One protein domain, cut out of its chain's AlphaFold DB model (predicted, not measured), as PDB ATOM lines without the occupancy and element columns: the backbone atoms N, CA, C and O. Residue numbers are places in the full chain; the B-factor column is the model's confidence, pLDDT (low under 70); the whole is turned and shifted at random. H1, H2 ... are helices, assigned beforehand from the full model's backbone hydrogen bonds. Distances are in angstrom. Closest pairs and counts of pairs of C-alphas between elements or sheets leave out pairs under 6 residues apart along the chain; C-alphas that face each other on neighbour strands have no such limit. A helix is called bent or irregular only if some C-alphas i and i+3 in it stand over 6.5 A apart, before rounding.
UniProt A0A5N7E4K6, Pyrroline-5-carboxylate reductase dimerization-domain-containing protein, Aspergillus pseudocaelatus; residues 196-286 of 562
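AT A GLANCE: This is residues 196 to 286 of the 562 residues of the protein "Pyrroline-5-carboxylate reductase dimerization-domain-containing protein" of Aspergillus pseudocaelatus (UniProt A0A5N7E4K6). Five helices follow one another round an open ring with a hollow middle: H1 and H2 make a helical hairpin on one side, H3 and H4 continue the ring, and H5 folds back toward the beginning of H1. The ring is held by few contacts, for H1 and H2 touch while the other helices come near each other at most. The printed part has 91 residues with five named helices, in the order H1, H2, H3, H4, H5, and no named strand; the class is all helix. It is only just compact, close to loose, with a radius of gyration of the C-alphas of 14.7 A, and it spans 41 by 30 by 28 A.

IN THESE COORDINATES: Find C-alpha 196 at (50.819, -27.852, -7.642); from there H1, residues 196 to 216, runs 31.6 A to C-alpha 216 at (35.788, -0.614, -12.997). Next comes H2, residues 221 to 241, 31.0 A long. H1 is only just irregular, with C-alphas 197 and 200 7.0 A apart; H2 is irregular, with C-alphas 223 and 226 7.4 A apart. Read on to H3, residues 245 to 252, and H4, residues 258 to 268. H5, residues 271 to 286, runs 22.8 A and ends at C-alpha 286 at (50.906, -34.368, -19.792).

HOW THE PARTS SIT: Look first at the hairpin of H1 and H2, which touch, with residues 207 to 215 of H1 and 221 to 229 of H2 alone. Their closest C-alphas, of Leu 211 and Arg 221, are 6.1 A apart, and they run opposite ways at a steep tilt of 43 degrees. H2 and H3 are close but not clearly touching, the closest C-alphas being those of Val 239 and Pro 245, 6.2 A apart. H3 and H4 are also close but not clearly touching, at Ile 252 and Ser 259, whose C-alphas are closest at 7.1 A. H4 and H5 meet only through their link. H5 is close to H1 but not clearly touching, with the closest C-alphas, of Cys 198 and Ile 279, 7.4 A apart; they run opposite ways at a tilt of 36 degrees, only just steep. H1 and H4 are apart, and so are H2 and H5. Every O i to N i+4 pair is within hydrogen-bond range in H3, H4 and H5, against 15 of 17 in H1 and 11 of 17 in H2.

THE WHOLE: The C-alphas farthest apart, of Gly 256 and Ser 286, stand 42.9 A from each other. The printed part has no cut, and the four links are tight. Residues 264 to 270, of which 264 to 268 belong to H4, stand free. The mean pLDDT of the printed part is 73.8; look for values under 70 at, among others, residues 240 to 243 and 280 to 286.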
ATOM      1  N   VAL A 196      49.816 -28.668  -8.350       73.75
ATOM      2  CA  VAL A 196      50.819 -27.852  -7.642       73.75
ATOM      3  C   VAL A 196      51.442 -26.789  -8.552       73.75
ATOM      4  O   VAL A 196      51.623 -25.645  -8.133       73.75
ATOM      5  N   GLY A 197      51.750 -27.144  -9.801       68.56
ATOM      6  CA  GLY A 197      52.364 -26.235 -10.768       68.56
ATOM      7  C   GLY A 197      51.408 -25.167 -11.308       68.56
ATOM      8  O   GLY A 197      51.826 -24.032 -11.526       68.56
ATOM      9  N   CYS A 198      50.134 -25.508 -11.518       71.94
ATOM     10  CA  CYS A 198      49.152 -24.626 -12.155       71.94
ATOM     11  C   CYS A 198      48.311 -23.809 -11.168       71.94
ATOM     12  O   CYS A 198      47.797 -22.757 -11.557       71.94
ATOM     13  N   ALA A 199      48.164 -24.250  -9.912       73.31
ATOM     14  CA  ALA A 199      47.312 -23.581  -8.927       73.31
ATOM     15  C   ALA A 199      47.636 -22.086  -8.798       73.31
ATOM     16  O   ALA A 199      46.734 -21.257  -8.888       73.31
ATOM     17  N   GLY A 200      48.922 -21.734  -8.688       71.19
ATOM     18  CA  GLY A 200      49.355 -20.339  -8.568       71.19
ATOM     19  C   GLY A 200      48.890 -19.469  -9.737       71.19
ATOM     20  O   GLY A 200      48.281 -18.429  -9.518       71.19
ATOM     21  N   SER A 201      49.101 -19.909 -10.981       69.81
ATOM     22  CA  SER A 201      48.681 -19.142 -12.164       69.81
ATOM     23  C   SER A 201      47.165 -18.971 -12.269       69.81
ATOM     24  O   SER A 201      46.698 -17.904 -12.655       69.81
ATOM     25  N   LEU A 202      46.392 -20.000 -11.909       76.69
ATOM     26  CA  LEU A 202      44.932 -19.933 -11.981       76.69
ATOM     27  C   LEU A 202      44.354 -19.028 -10.884       76.69
ATOM     28  O   LEU A 202      43.396 -18.301 -11.126       76.69
ATOM     29  N   LEU A 203      44.947 -19.046  -9.688       78.12
ATOM     30  CA  LEU A 203      44.547 -18.163  -8.594       78.12
ATOM     31  C   LEU A 203      44.935 -16.707  -8.863       78.12
ATOM     32  O   LEU A 203      44.135 -15.819  -8.593       78.12
ATOM     33  N   LEU A 204      46.114 -16.452  -9.439       76.25
ATOM     34  CA  LEU A 204      46.520 -15.099  -9.830       76.25
ATOM     35  C   LEU A 204      45.560 -14.492 -10.860       76.25
ATOM     36  O   LEU A 204      45.210 -13.328 -10.719       76.25
ATOM     37  N   LEU A 205      45.052 -15.288 -11.809       78.44
ATOM     38  CA  LEU A 205      44.020 -14.834 -12.746       78.44
ATOM     39  C   LEU A 205      42.732 -14.395 -12.028       78.44
ATOM     40  O   LEU A 205      42.124 -13.394 -12.397       78.44
ATOM     41  N   ALA A 206      42.321 -15.119 -10.982       79.38
ATOM     42  CA  ALA A 206      41.170 -14.724 -10.172       79.38
ATOM     43  C   ALA A 206      41.440 -13.434  -9.373       79.38
ATOM     44  O   ALA A 206      40.561 -12.580  -9.290       79.38
ATOM     45  N   ILE A 207      42.649 -13.272  -8.820       79.44
ATOM     46  CA  ILE A 207      43.062 -12.043  -8.125       79.44
ATOM     47  C   ILE A 207      43.073 -10.852  -9.086       79.44
ATOM     48  O   ILE A 207      42.536  -9.805  -8.737       79.44
ATOM     49  N   ASP A 208      43.611 -11.010 -10.297       76.69
ATOM     50  CA  ASP A 208      43.584  -9.966 -11.324       76.69
ATOM     51  C   ASP A 208      42.147  -9.542 -11.654       76.69
ATOM     52  O   ASP A 208      41.862  -8.349 -11.661       76.69
ATOM     53  N   GLY A 209      41.221 -10.496 -11.806       82.62
ATOM     54  CA  GLY A 209      39.805 -10.186 -12.033       82.62
ATOM     55  C   GLY A 209      39.156  -9.382 -10.897       82.62
ATOM     56  O   GLY A 209      38.364  -8.479 -11.158       82.62
ATOM     57  N   LEU A 210      39.515  -9.654  -9.635       79.38
ATOM     58  CA  LEU A 210      39.050  -8.857  -8.489       79.38
ATOM     59  C   LEU A 210      39.615  -7.430  -8.512       79.38
ATOM     60  O   LEU A 210      38.912  -6.480  -8.173       79.38
ATOM     61  N   LEU A 211      40.880  -7.272  -8.909       77.88
ATOM     62  CA  LEU A 211      41.516  -5.960  -9.032       77.88
ATOM     63  C   LEU A 211      40.930  -5.148 -10.190       77.88
ATOM     64  O   LEU A 211      40.753  -3.940 -10.054       77.88
ATOM     65  N   ASP A 212      40.591  -5.799 -11.299       79.50
ATOM     66  CA  ASP A 212      39.973  -5.147 -12.455       79.50
ATOM     67  C   ASP A 212      38.546  -4.683 -12.139       79.50
ATOM     68  O   ASP A 212      38.150  -3.596 -12.560       79.50
ATOM     69  N   ALA A 213      37.803  -5.434 -11.317       77.62
ATOM     70  CA  ALA A 213      36.514  -4.984 -10.794       77.62
ATOM     71  C   ALA A 213      36.651  -3.709  -9.944       77.62
ATOM     72  O   ALA A 213      35.862  -2.782 -10.096       77.62
ATOM     73  N   ALA A 214      37.684  -3.607  -9.099       76.81
ATOM     74  CA  ALA A 214      37.930  -2.389  -8.326       76.81
ATOM     75  C   ALA A 214      38.240  -1.177  -9.225       76.81
ATOM     76  O   ALA A 214      37.765  -0.076  -8.955       76.81
ATOM     77  N   VAL A 215      38.982  -1.387 -10.318       77.06
ATOM     78  CA  VAL A 215      39.238  -0.348 -11.330       77.06
ATOM     79  C   VAL A 215      37.952   0.065 -12.043       77.06
ATOM     80  O   VAL A 215      37.730   1.260 -12.235       77.06
ATOM     81  N   ALA A 216      37.090  -0.892 -12.392       76.94
ATOM     82  CA  ALA A 216      35.788  -0.614 -12.997       76.94
ATOM     83  C   ALA A 216      34.882   0.225 -12.075       76.94
ATOM     84  O   ALA A 216      34.163   1.096 -12.555       76.94
ATOM     85  N   GLU A 217      34.989   0.031 -10.759       86.06
ATOM     86  CA  GLU A 217      34.288   0.809  -9.726       86.06
ATOM     87  C   GLU A 217      35.022   2.112  -9.330       86.06
ATOM     88  O   GLU A 217      34.653   2.783  -8.366       86.06
ATOM     89  N   GLY A 218      36.067   2.505 -10.069       86.38
ATOM     90  CA  GLY A 218      36.747   3.794  -9.911       86.38
ATOM     91  C   GLY A 218      37.894   3.825  -8.895       86.38
ATOM     92  O   GLY A 218      38.390   4.906  -8.571       86.38
ATOM     93  N   VAL A 219      38.358   2.671  -8.404       84.81
ATOM     94  CA  VAL A 219      39.470   2.567  -7.446       84.81
ATOM     95  C   VAL A 219      40.773   2.193  -8.156       84.81
ATOM     96  O   VAL A 219      40.819   1.275  -8.972       84.81
ATOM     97  N   LYS A 220      41.884   2.876  -7.848       81.75
ATOM     98  CA  LYS A 220      43.169   2.572  -8.494       81.75
ATOM     99  C   LYS A 220      43.722   1.239  -7.990       81.75
ATOM    100  O   LYS A 220      43.749   0.969  -6.793       81.75
ATOM    101  N   ARG A 221      44.269   0.438  -8.910       78.00
ATOM    102  CA  ARG A 221      44.840  -0.893  -8.625       78.00
ATOM    103  C   ARG A 221      45.825  -0.922  -7.438       78.00
ATOM    104  O   ARG A 221      45.669  -1.801  -6.590       78.00
ATOM    105  N   PRO A 222      46.796   0.013  -7.318       81.50
ATOM    106  CA  PRO A 222      47.749   0.010  -6.205       81.50
ATOM    107  C   PRO A 222      47.099   0.180  -4.826       81.50
ATOM    108  O   PRO A 222      47.620  -0.353  -3.848       81.50
ATOM    109  N   ASP A 223      45.951   0.861  -4.754       80.44
ATOM    110  CA  ASP A 223      45.272   1.178  -3.491       80.44
ATOM    111  C   ASP A 223      44.581  -0.061  -2.891       80.44
ATOM    112  O   ASP A 223      44.433  -0.176  -1.675       80.44
ATOM    113  N   VAL A 224      44.191  -1.028  -3.734       79.69
ATOM    114  CA  VAL A 224      43.431  -2.230  -3.332       79.69
ATOM    115  C   VAL A 224      44.219  -3.530  -3.421       79.69
ATOM    116  O   VAL A 224      43.807  -4.529  -2.829       79.69
ATOM    117  N   GLN A 225      45.362  -3.541  -4.115       78.06
ATOM    118  CA  GLN A 225      46.148  -4.756  -4.342       78.06
ATOM    119  C   GLN A 225      46.468  -5.496  -3.041       78.06
ATOM    120  O   GLN A 225      46.205  -6.694  -2.921       78.06
ATOM    121  N   ASN A 226      46.969  -4.777  -2.035       74.25
ATOM    122  CA  ASN A 226      47.309  -5.378  -0.748       74.25
ATOM    123  C   ASN A 226      46.070  -5.853   0.026       74.25
ATOM    124  O   ASN A 226      46.149  -6.861   0.724       74.25
ATOM    125  N   LEU A 227      44.923  -5.178  -0.113       74.69
ATOM    126  CA  LEU A 227      43.675  -5.575   0.547       74.69
ATOM    127  C   LEU A 227      43.171  -6.917   0.005       74.69
ATOM    128  O   LEU A 227      42.872  -7.826   0.783       74.69
ATOM    129  N   VAL A 228      43.132  -7.062  -1.322       74.88
ATOM    130  CA  VAL A 228      42.679  -8.288  -1.995       74.88
ATOM    131  C   VAL A 228      43.623  -9.454  -1.696       74.88
ATOM    132  O   VAL A 228      43.172 -10.527  -1.293       74.88
ATOM    133  N   VAL A 229      44.937  -9.240  -1.824       74.69
ATOM    134  CA  VAL A 229      45.946 -10.283  -1.580       74.69
ATOM    135  C   VAL A 229      45.936 -10.743  -0.120       74.69
ATOM    136  O   VAL A 229      45.883 -11.947   0.134       74.69
ATOM    137  N   ASN A 230      45.922  -9.823   0.851       72.19
ATOM    138  CA  ASN A 230      45.917 -10.195   2.270       72.19
ATOM    139  C   ASN A 230      44.616 -10.894   2.681       72.19
ATOM    140  O   ASN A 230      44.656 -11.844   3.466       72.19
ATOM    141  N   SER A 231      43.477 -10.487   2.110       75.94
ATOM    142  CA  SER A 231      42.195 -11.171   2.322       75.94
ATOM    143  C   SER A 231      42.236 -12.608   1.800       75.94
ATOM    144  O   SER A 231      41.841 -13.536   2.506       75.94
ATOM    145  N   ALA A 232      42.781 -12.817   0.597       77.50
ATOM    146  CA  ALA A 232      42.951 -14.149   0.027       77.50
ATOM    147  C   ALA A 232      43.882 -15.028   0.880       77.50
ATOM    148  O   ALA A 232      43.534 -16.168   1.184       77.50
ATOM    149  N   ILE A 233      45.023 -14.492   1.332       74.81
ATOM    150  CA  ILE A 233      45.951 -15.199   2.232       74.81
ATOM    151  C   ILE A 233      45.240 -15.615   3.526       74.81
ATOM    152  O   ILE A 233      45.361 -16.767   3.944       74.81
ATOM    153  N   GLY A 234      44.487 -14.704   4.147       73.69
ATOM    154  CA  GLY A 234      43.732 -14.984   5.369       73.69
ATOM    155  C   GLY A 234      42.744 -16.137   5.193       73.69
ATOM    156  O   GLY A 234      42.727 -17.057   6.006       73.69
ATOM    157  N   MET A 235      41.978 -16.140   4.098       77.38
ATOM    158  CA  MET A 235      41.007 -17.206   3.818       77.38
ATOM    159  C   MET A 235      41.669 -18.553   3.535       77.38
ATOM    160  O   MET A 235      41.200 -19.580   4.023       77.38
ATOM    161  N   MET A 236      42.782 -18.569   2.800       76.56
ATOM    162  CA  MET A 236      43.485 -19.818   2.498       76.56
ATOM    163  C   MET A 236      44.117 -20.452   3.743       76.56
ATOM    164  O   MET A 236      44.224 -21.673   3.805       76.56
ATOM    165  N   LYS A 237      44.456 -19.660   4.771       72.94
ATOM    166  CA  LYS A 237      44.929 -20.170   6.071       72.94
ATOM    167  C   LYS A 237      43.837 -20.845   6.909       72.94
ATOM    168  O   LYS A 237      44.172 -21.637   7.784       72.94
ATOM    169  N   LEU A 238      42.555 -20.571   6.651       70.81
ATOM    170  CA  LEU A 238      41.443 -21.211   7.369       70.81
ATOM    171  C   LEU A 238      41.161 -22.636   6.875       70.81
ATOM    172  O   LEU A 238      40.642 -23.448   7.633       70.81
ATOM    173  N   VAL A 239      41.510 -22.960   5.627       71.38
ATOM    174  CA  VAL A 239      41.202 -24.274   5.036       71.38
ATOM    175  C   VAL A 239      41.919 -25.422   5.769       71.38
ATOM    176  O   VAL A 239      41.251 -26.386   6.139       71.38
ATOM    177  N   PRO A 240      43.234 -25.348   6.068       59.06
ATOM    178  CA  PRO A 240      43.905 -26.382   6.861       59.06
ATOM    179  C   PRO A 240      43.408 -26.483   8.311       59.06
ATOM    180  O   PRO A 240      43.637 -27.503   8.951       59.06
ATOM    181  N   ALA A 241      42.722 -25.456   8.833       64.12
ATOM    182  CA  ALA A 241      42.197 -25.433  10.201       64.12
ATOM    183  C   ALA A 241      40.932 -26.297  10.396       64.12
ATOM    184  O   ALA A 241      40.403 -26.362  11.504       64.12
ATOM    185  N   GLY A 242      40.469 -26.985   9.343       55.41
ATOM    186  CA  GLY A 242      39.500 -28.082   9.438       55.41
ATOM    187  C   GLY A 242      38.163 -27.843   8.737       55.41
ATOM    188  O   GLY A 242      37.390 -28.786   8.581       55.41
ATOM    189  N   ASP A 243      37.884 -26.627   8.260       67.00
ATOM    190  CA  ASP A 243      36.662 -26.361   7.499       67.00
ATOM    191  C   ASP A 243      36.842 -26.705   6.010       67.00
ATOM    192  O   ASP A 243      37.754 -26.227   5.329       67.00
ATOM    193  N   HIS A 244      35.902 -27.475   5.456       74.31
ATOM    194  CA  HIS A 244      35.842 -27.706   4.014       74.31
ATOM    195  C   HIS A 244      35.612 -26.370   3.267       74.31
ATOM    196  O   HIS A 244      34.752 -25.588   3.684       74.31
ATOM    197  N   PRO A 245      36.276 -26.093   2.122       71.25
ATOM    198  CA  PRO A 245      36.150 -24.808   1.420       71.25
ATOM    199  C   PRO A 245      34.713 -24.391   1.069       71.25
ATOM    200  O   PRO A 245      34.416 -23.202   0.983       71.25
ATOM    201  N   SER A 246      33.799 -25.348   0.862       79.00
ATOM    202  CA  SER A 246      32.381 -25.027   0.647       79.00
ATOM    203  C   SER A 246      31.712 -24.430   1.883       79.00
ATOM    204  O   SER A 246      30.918 -23.510   1.723       79.00
ATOM    205  N   LEU A 247      32.062 -24.914   3.079       77.50
ATOM    206  CA  LEU A 247      31.522 -24.430   4.347       77.50
ATOM    207  C   LEU A 247      32.049 -23.032   4.658       77.50
ATOM    208  O   LEU A 247      31.279 -22.169   5.055       77.50
ATOM    209  N   LEU A 248      33.336 -22.769   4.406       75.19
ATOM    210  CA  LEU A 248      33.888 -21.416   4.549       75.19
ATOM    211  C   LEU A 248      33.159 -20.413   3.648       75.19
ATOM    212  O   LEU A 248      32.788 -19.337   4.108       75.19
ATOM    213  N   ARG A 249      32.890 -20.771   2.383       79.44
ATOM    214  CA  ARG A 249      32.107 -19.905   1.484       79.44
ATOM    215  C   ARG A 249      30.694 -19.651   2.000       79.44
ATOM    216  O   ARG A 249      30.229 -18.524   1.896       79.44
ATOM    217  N   GLU A 250      30.028 -20.670   2.539       73.44
ATOM    218  CA  GLU A 250      28.687 -20.535   3.120       73.44
ATOM    219  C   GLU A 250      28.693 -19.615   4.346       73.44
ATOM    220  O   GLU A 250      27.900 -18.680   4.405       73.44
ATOM    221  N   LYS A 251      29.654 -19.791   5.263       78.88
ATOM    222  CA  LYS A 251      29.823 -18.937   6.451       78.88
ATOM    223  C   LYS A 251      30.052 -17.459   6.096       78.88
ATOM    224  O   LYS A 251      29.663 -16.586   6.864       78.88
ATOM    225  N   ILE A 252      30.676 -17.172   4.951       76.38
ATOM    226  CA  ILE A 252      30.943 -15.804   4.466       76.38
ATOM    227  C   ILE A 252      29.739 -15.218   3.702       76.38
ATOM    228  O   ILE A 252      29.587 -13.998   3.589       76.38
ATOM    229  N   ALA A 253      28.881 -16.068   3.141       75.06
ATOM    230  CA  ALA A 253      27.782 -15.670   2.274       75.06
ATOM    231  C   ALA A 253      26.479 -15.478   3.063       75.06
ATOM    232  O   ALA A 253      25.582 -16.318   3.025       75.06
ATOM    233  N   SER A 254      26.348 -14.335   3.740       70.25
ATOM    234  CA  SER A 254      25.115 -13.993   4.458       70.25
ATOM    235  C   SER A 254      23.887 -13.977   3.528       70.25
ATOM    236  O   SER A 254      23.992 -13.495   2.390       70.25
ATOM    237  N   PRO A 255      22.707 -14.430   4.000       69.06
ATOM    238  CA  PRO A 255      21.469 -14.390   3.225       69.06
ATOM    239  C   PRO A 255      21.191 -13.001   2.626       69.06
ATOM    240  O   PRO A 255      21.180 -11.997   3.332       69.06
ATOM    241  N   GLY A 256      21.002 -12.937   1.303       73.00
ATOM    242  CA  GLY A 256      20.714 -11.698   0.564       73.00
ATOM    243  C   GLY A 256      21.885 -10.717   0.386       73.00
ATOM    244  O   GLY A 256      21.711  -9.709  -0.310       73.00
ATOM    245  N   GLY A 257      23.058 -11.005   0.965       69.69
ATOM    246  CA  GLY A 257      24.241 -10.139   0.952       69.69
ATOM    247  C   GLY A 257      24.982 -10.065  -0.392       69.69
ATOM    248  O   GLY A 257      24.675 -10.779  -1.348       69.69
ATOM    249  N   CYS A 258      25.998  -9.202  -0.470       68.44
ATOM    250  CA  CYS A 258      26.808  -9.028  -1.683       68.44
ATOM    251  C   CYS A 258      27.593 -10.298  -2.057       68.44
ATOM    252  O   CYS A 258      27.609 -10.674  -3.228       68.44
ATOM    253  N   SER A 259      28.153 -11.010  -1.071       70.50
ATOM    254  CA  SER A 259      28.913 -12.249  -1.282       70.50
ATOM    255  C   SER A 259      28.096 -13.324  -1.998       70.50
ATOM    256  O   SER A 259      28.577 -13.913  -2.964       70.50
ATOM    257  N   ILE A 260      26.843 -13.566  -1.580       65.75
ATOM    258  CA  ILE A 260      26.005 -14.587  -2.225       65.75
ATOM    259  C   ILE A 260      25.619 -14.184  -3.655       65.75
ATOM    260  O   ILE A 260      25.610 -15.034  -4.539       65.75
ATOM    261  N   ARG A 261      25.386 -12.891  -3.922       70.06
ATOM    262  CA  ARG A 261      25.103 -12.396  -5.283       70.06
ATOM    263  C   ARG A 261      26.302 -12.576  -6.212       70.06
ATOM    264  O   ARG A 261      26.137 -13.099  -7.306       70.06
ATOM    265  N   ALA A 262      27.503 -12.217  -5.754       73.38
ATOM    266  CA  ALA A 262      28.730 -12.411  -6.524       73.38
ATOM    267  C   ALA A 262      28.993 -13.899  -6.814       73.38
ATOM    268  O   ALA A 262      29.319 -14.264  -7.940       73.38
ATOM    269  N   LEU A 263      28.792 -14.773  -5.820       79.06
ATOM    270  CA  LEU A 263      28.925 -16.219  -6.008       79.06
ATOM    271  C   LEU A 263      27.933 -16.756  -7.045       79.06
ATOM    272  O   LEU A 263      28.335 -17.549  -7.891       79.06
ATOM    273  N   LEU A 264      26.672 -16.314  -7.023       77.69
ATOM    274  CA  LEU A 264      25.675 -16.725  -8.016       77.69
ATOM    275  C   LEU A 264      26.086 -16.336  -9.445       77.69
ATOM    276  O   LEU A 264      25.914 -17.146 -10.353       77.69
ATOM    277  N   GLU A 265      26.674 -15.153  -9.652       80.38
ATOM    278  CA  GLU A 265      27.205 -14.759 -10.966       80.38
ATOM    279  C   GLU A 265      28.389 -15.637 -11.405       80.38
ATOM    280  O   GLU A 265      28.425 -16.102 -12.543       80.38
ATOM    281  N   LEU A 266      29.323 -15.963 -10.503       81.81
ATOM    282  CA  LEU A 266      30.427 -16.880 -10.826       81.81
ATOM    283  C   LEU A 266      29.934 -18.299 -11.164       81.81
ATOM    284  O   LEU A 266      30.525 -18.972 -12.013       81.81
ATOM    285  N   GLU A 267      28.859 -18.765 -10.526       83.00
ATOM    286  CA  GLU A 267      28.245 -20.054 -10.861       83.00
ATOM    287  C   GLU A 267      27.535 -20.004 -12.224       83.00
ATOM    288  O   GLU A 267      27.703 -20.936 -13.011       83.00
ATOM    289  N   LYS A 268      26.835 -18.907 -12.569       79.12
ATOM    290  CA  LYS A 268      26.267 -18.703 -13.920       79.12
ATOM    291  C   LYS A 268      27.342 -18.734 -15.008       79.12
ATOM    292  O   LYS A 268      27.126 -19.306 -16.070       79.12
ATOM    293  N   LEU A 269      28.513 -18.164 -14.724       78.38
ATOM    294  CA  LEU A 269      29.676 -18.175 -15.618       78.38
ATOM    295  C   LEU A 269      30.414 -19.527 -15.646       78.38
ATOM    296  O   LEU A 269      31.398 -19.682 -16.369       78.38
ATOM    297  N   GLY A 270      29.980 -20.515 -14.858       84.25
ATOM    298  CA  GLY A 270      30.556 -21.857 -14.862       84.25
ATOM    299  C   GLY A 270      31.999 -21.909 -14.358       84.25
ATOM    300  O   GLY A 270      32.765 -22.780 -14.775       84.25
ATOM    301  N   VAL A 271      32.399 -21.014 -13.448       81.19
ATOM    302  CA  VAL A 271      33.806 -20.847 -13.033       81.19
ATOM    303  C   VAL A 271      34.428 -22.156 -12.533       81.19
ATOM    304  O   VAL A 271      35.545 -22.497 -12.919       81.19
ATOM    305  N   ARG A 272      33.705 -22.979 -11.760       79.38
ATOM    306  CA  ARG A 272      34.225 -24.293 -11.322       79.38
ATOM    307  C   ARG A 272      34.542 -25.223 -12.494       79.38
ATOM    308  O   ARG A 272      35.533 -25.958 -12.445       79.38
ATOM    309  N   SER A 273      33.705 -25.196 -13.529       74.94
ATOM    310  CA  SER A 273      33.924 -25.954 -14.760       74.94
ATOM    311  C   SER A 273      35.155 -25.434 -15.500       74.94
ATOM    312  O   SER A 273      35.986 -26.234 -15.931       74.94
ATOM    313  N   ALA A 274      35.343 -24.112 -15.558       73.81
ATOM    314  CA  ALA A 274      36.518 -23.495 -16.171       73.81
ATOM    315  C   ALA A 274      37.827 -23.941 -15.490       73.81
ATOM    316  O   ALA A 274      38.735 -24.414 -16.174       73.81
ATOM    317  N   PHE A 275      37.904 -23.895 -14.153       75.06
ATOM    318  CA  PHE A 275      39.070 -24.393 -13.402       75.06
ATOM    319  C   PHE A 275      39.315 -25.890 -13.635       75.06
ATOM    320  O   PHE A 275      40.448 -26.304 -13.887       75.06
ATOM    321  N   THR A 276      38.258 -26.706 -13.590       73.88
ATOM    322  CA  THR A 276      38.358 -28.161 -13.803       73.88
ATOM    323  C   THR A 276      38.870 -28.470 -15.209       73.88
ATOM    324  O   THR A 276      39.840 -29.208 -15.370       73.88
ATOM    325  N   THR A 277      38.279 -27.844 -16.226       68.62
ATOM    326  CA  THR A 277      38.647 -28.023 -17.635       68.62
ATOM    327  C   THR A 277      40.066 -27.533 -17.912       68.62
ATOM    328  O   THR A 277      40.802 -28.193 -18.641       68.62
ATOM    329  N   ALA A 278      40.496 -26.425 -17.301       66.50
ATOM    330  CA  ALA A 278      41.861 -25.918 -17.431       66.50
ATOM    331  C   ALA A 278      42.896 -26.903 -16.865       66.50
ATOM    332  O   ALA A 278      43.892 -27.201 -17.529       66.50
ATOM    333  N   ILE A 279      42.642 -27.463 -15.676       71.25
ATOM    334  CA  ILE A 279      43.510 -28.485 -15.077       71.25
ATOM    335  C   ILE A 279      43.505 -29.767 -15.907       71.25
ATOM    336  O   ILE A 279      44.570 -30.324 -16.162       71.25
ATOM    337  N   MET A 280      42.341 -30.216 -16.382       68.69
ATOM    338  CA  MET A 280      42.254 -31.379 -17.266       68.69
ATOM    339  C   MET A 280      43.014 -31.147 -18.572       68.69
ATOM    340  O   MET A 280      43.751 -32.026 -18.991       68.69
ATOM    341  N   ALA A 281      42.925 -29.966 -19.184       60.44
ATOM    342  CA  ALA A 281      43.677 -29.632 -20.393       60.44
ATOM    343  C   ALA A 281      45.198 -29.604 -20.146       60.44
ATOM    344  O   ALA A 281      45.977 -30.081 -20.977       60.44
ATOM    345  N   ALA A 282      45.632 -29.089 -18.992       55.22
ATOM    346  CA  ALA A 282      47.033 -29.119 -18.578       55.22
ATOM    347  C   ALA A 282      47.523 -30.557 -18.323       55.22
ATOM    348  O   ALA A 282      48.609 -30.931 -18.773       55.22
ATOM    349  N   ALA A 283      46.699 -31.384 -17.674       60.62
ATOM    350  CA  ALA A 283      46.971 -32.797 -17.439       60.62
ATOM    351  C   ALA A 283      46.947 -33.617 -18.739       60.62
ATOM    352  O   ALA A 283      47.782 -34.497 -18.915       60.62
ATOM    353  N   GLU A 284      46.071 -33.293 -19.687       56.22
ATOM    354  CA  GLU A 284      45.982 -33.934 -21.000       56.22
ATOM    355  C   GLU A 284      47.236 -33.642 -21.826       56.22
ATOM    356  O   GLU A 284      47.812 -34.543 -22.425       56.22
ATOM    357  N   LYS A 285      47.772 -32.415 -21.775       47.81
ATOM    358  CA  LYS A 285      49.097 -32.112 -22.345       47.81
ATOM    359  C   LYS A 285      50.210 -32.966 -21.716       47.81
ATOM    360  O   LYS A 285      51.199 -33.257 -22.388       47.81
ATOM    361  N   SER A 286      50.033 -33.400 -20.466       43.44
ATOM    362  CA  SER A 286      50.906 -34.368 -19.792       43.44
ATOM    363  C   SER A 286      50.600 -35.833 -20.162       43.44
ATOM    364  O   SER A 286      51.480 -36.680 -20.007       43.44
TER     365      SER A 286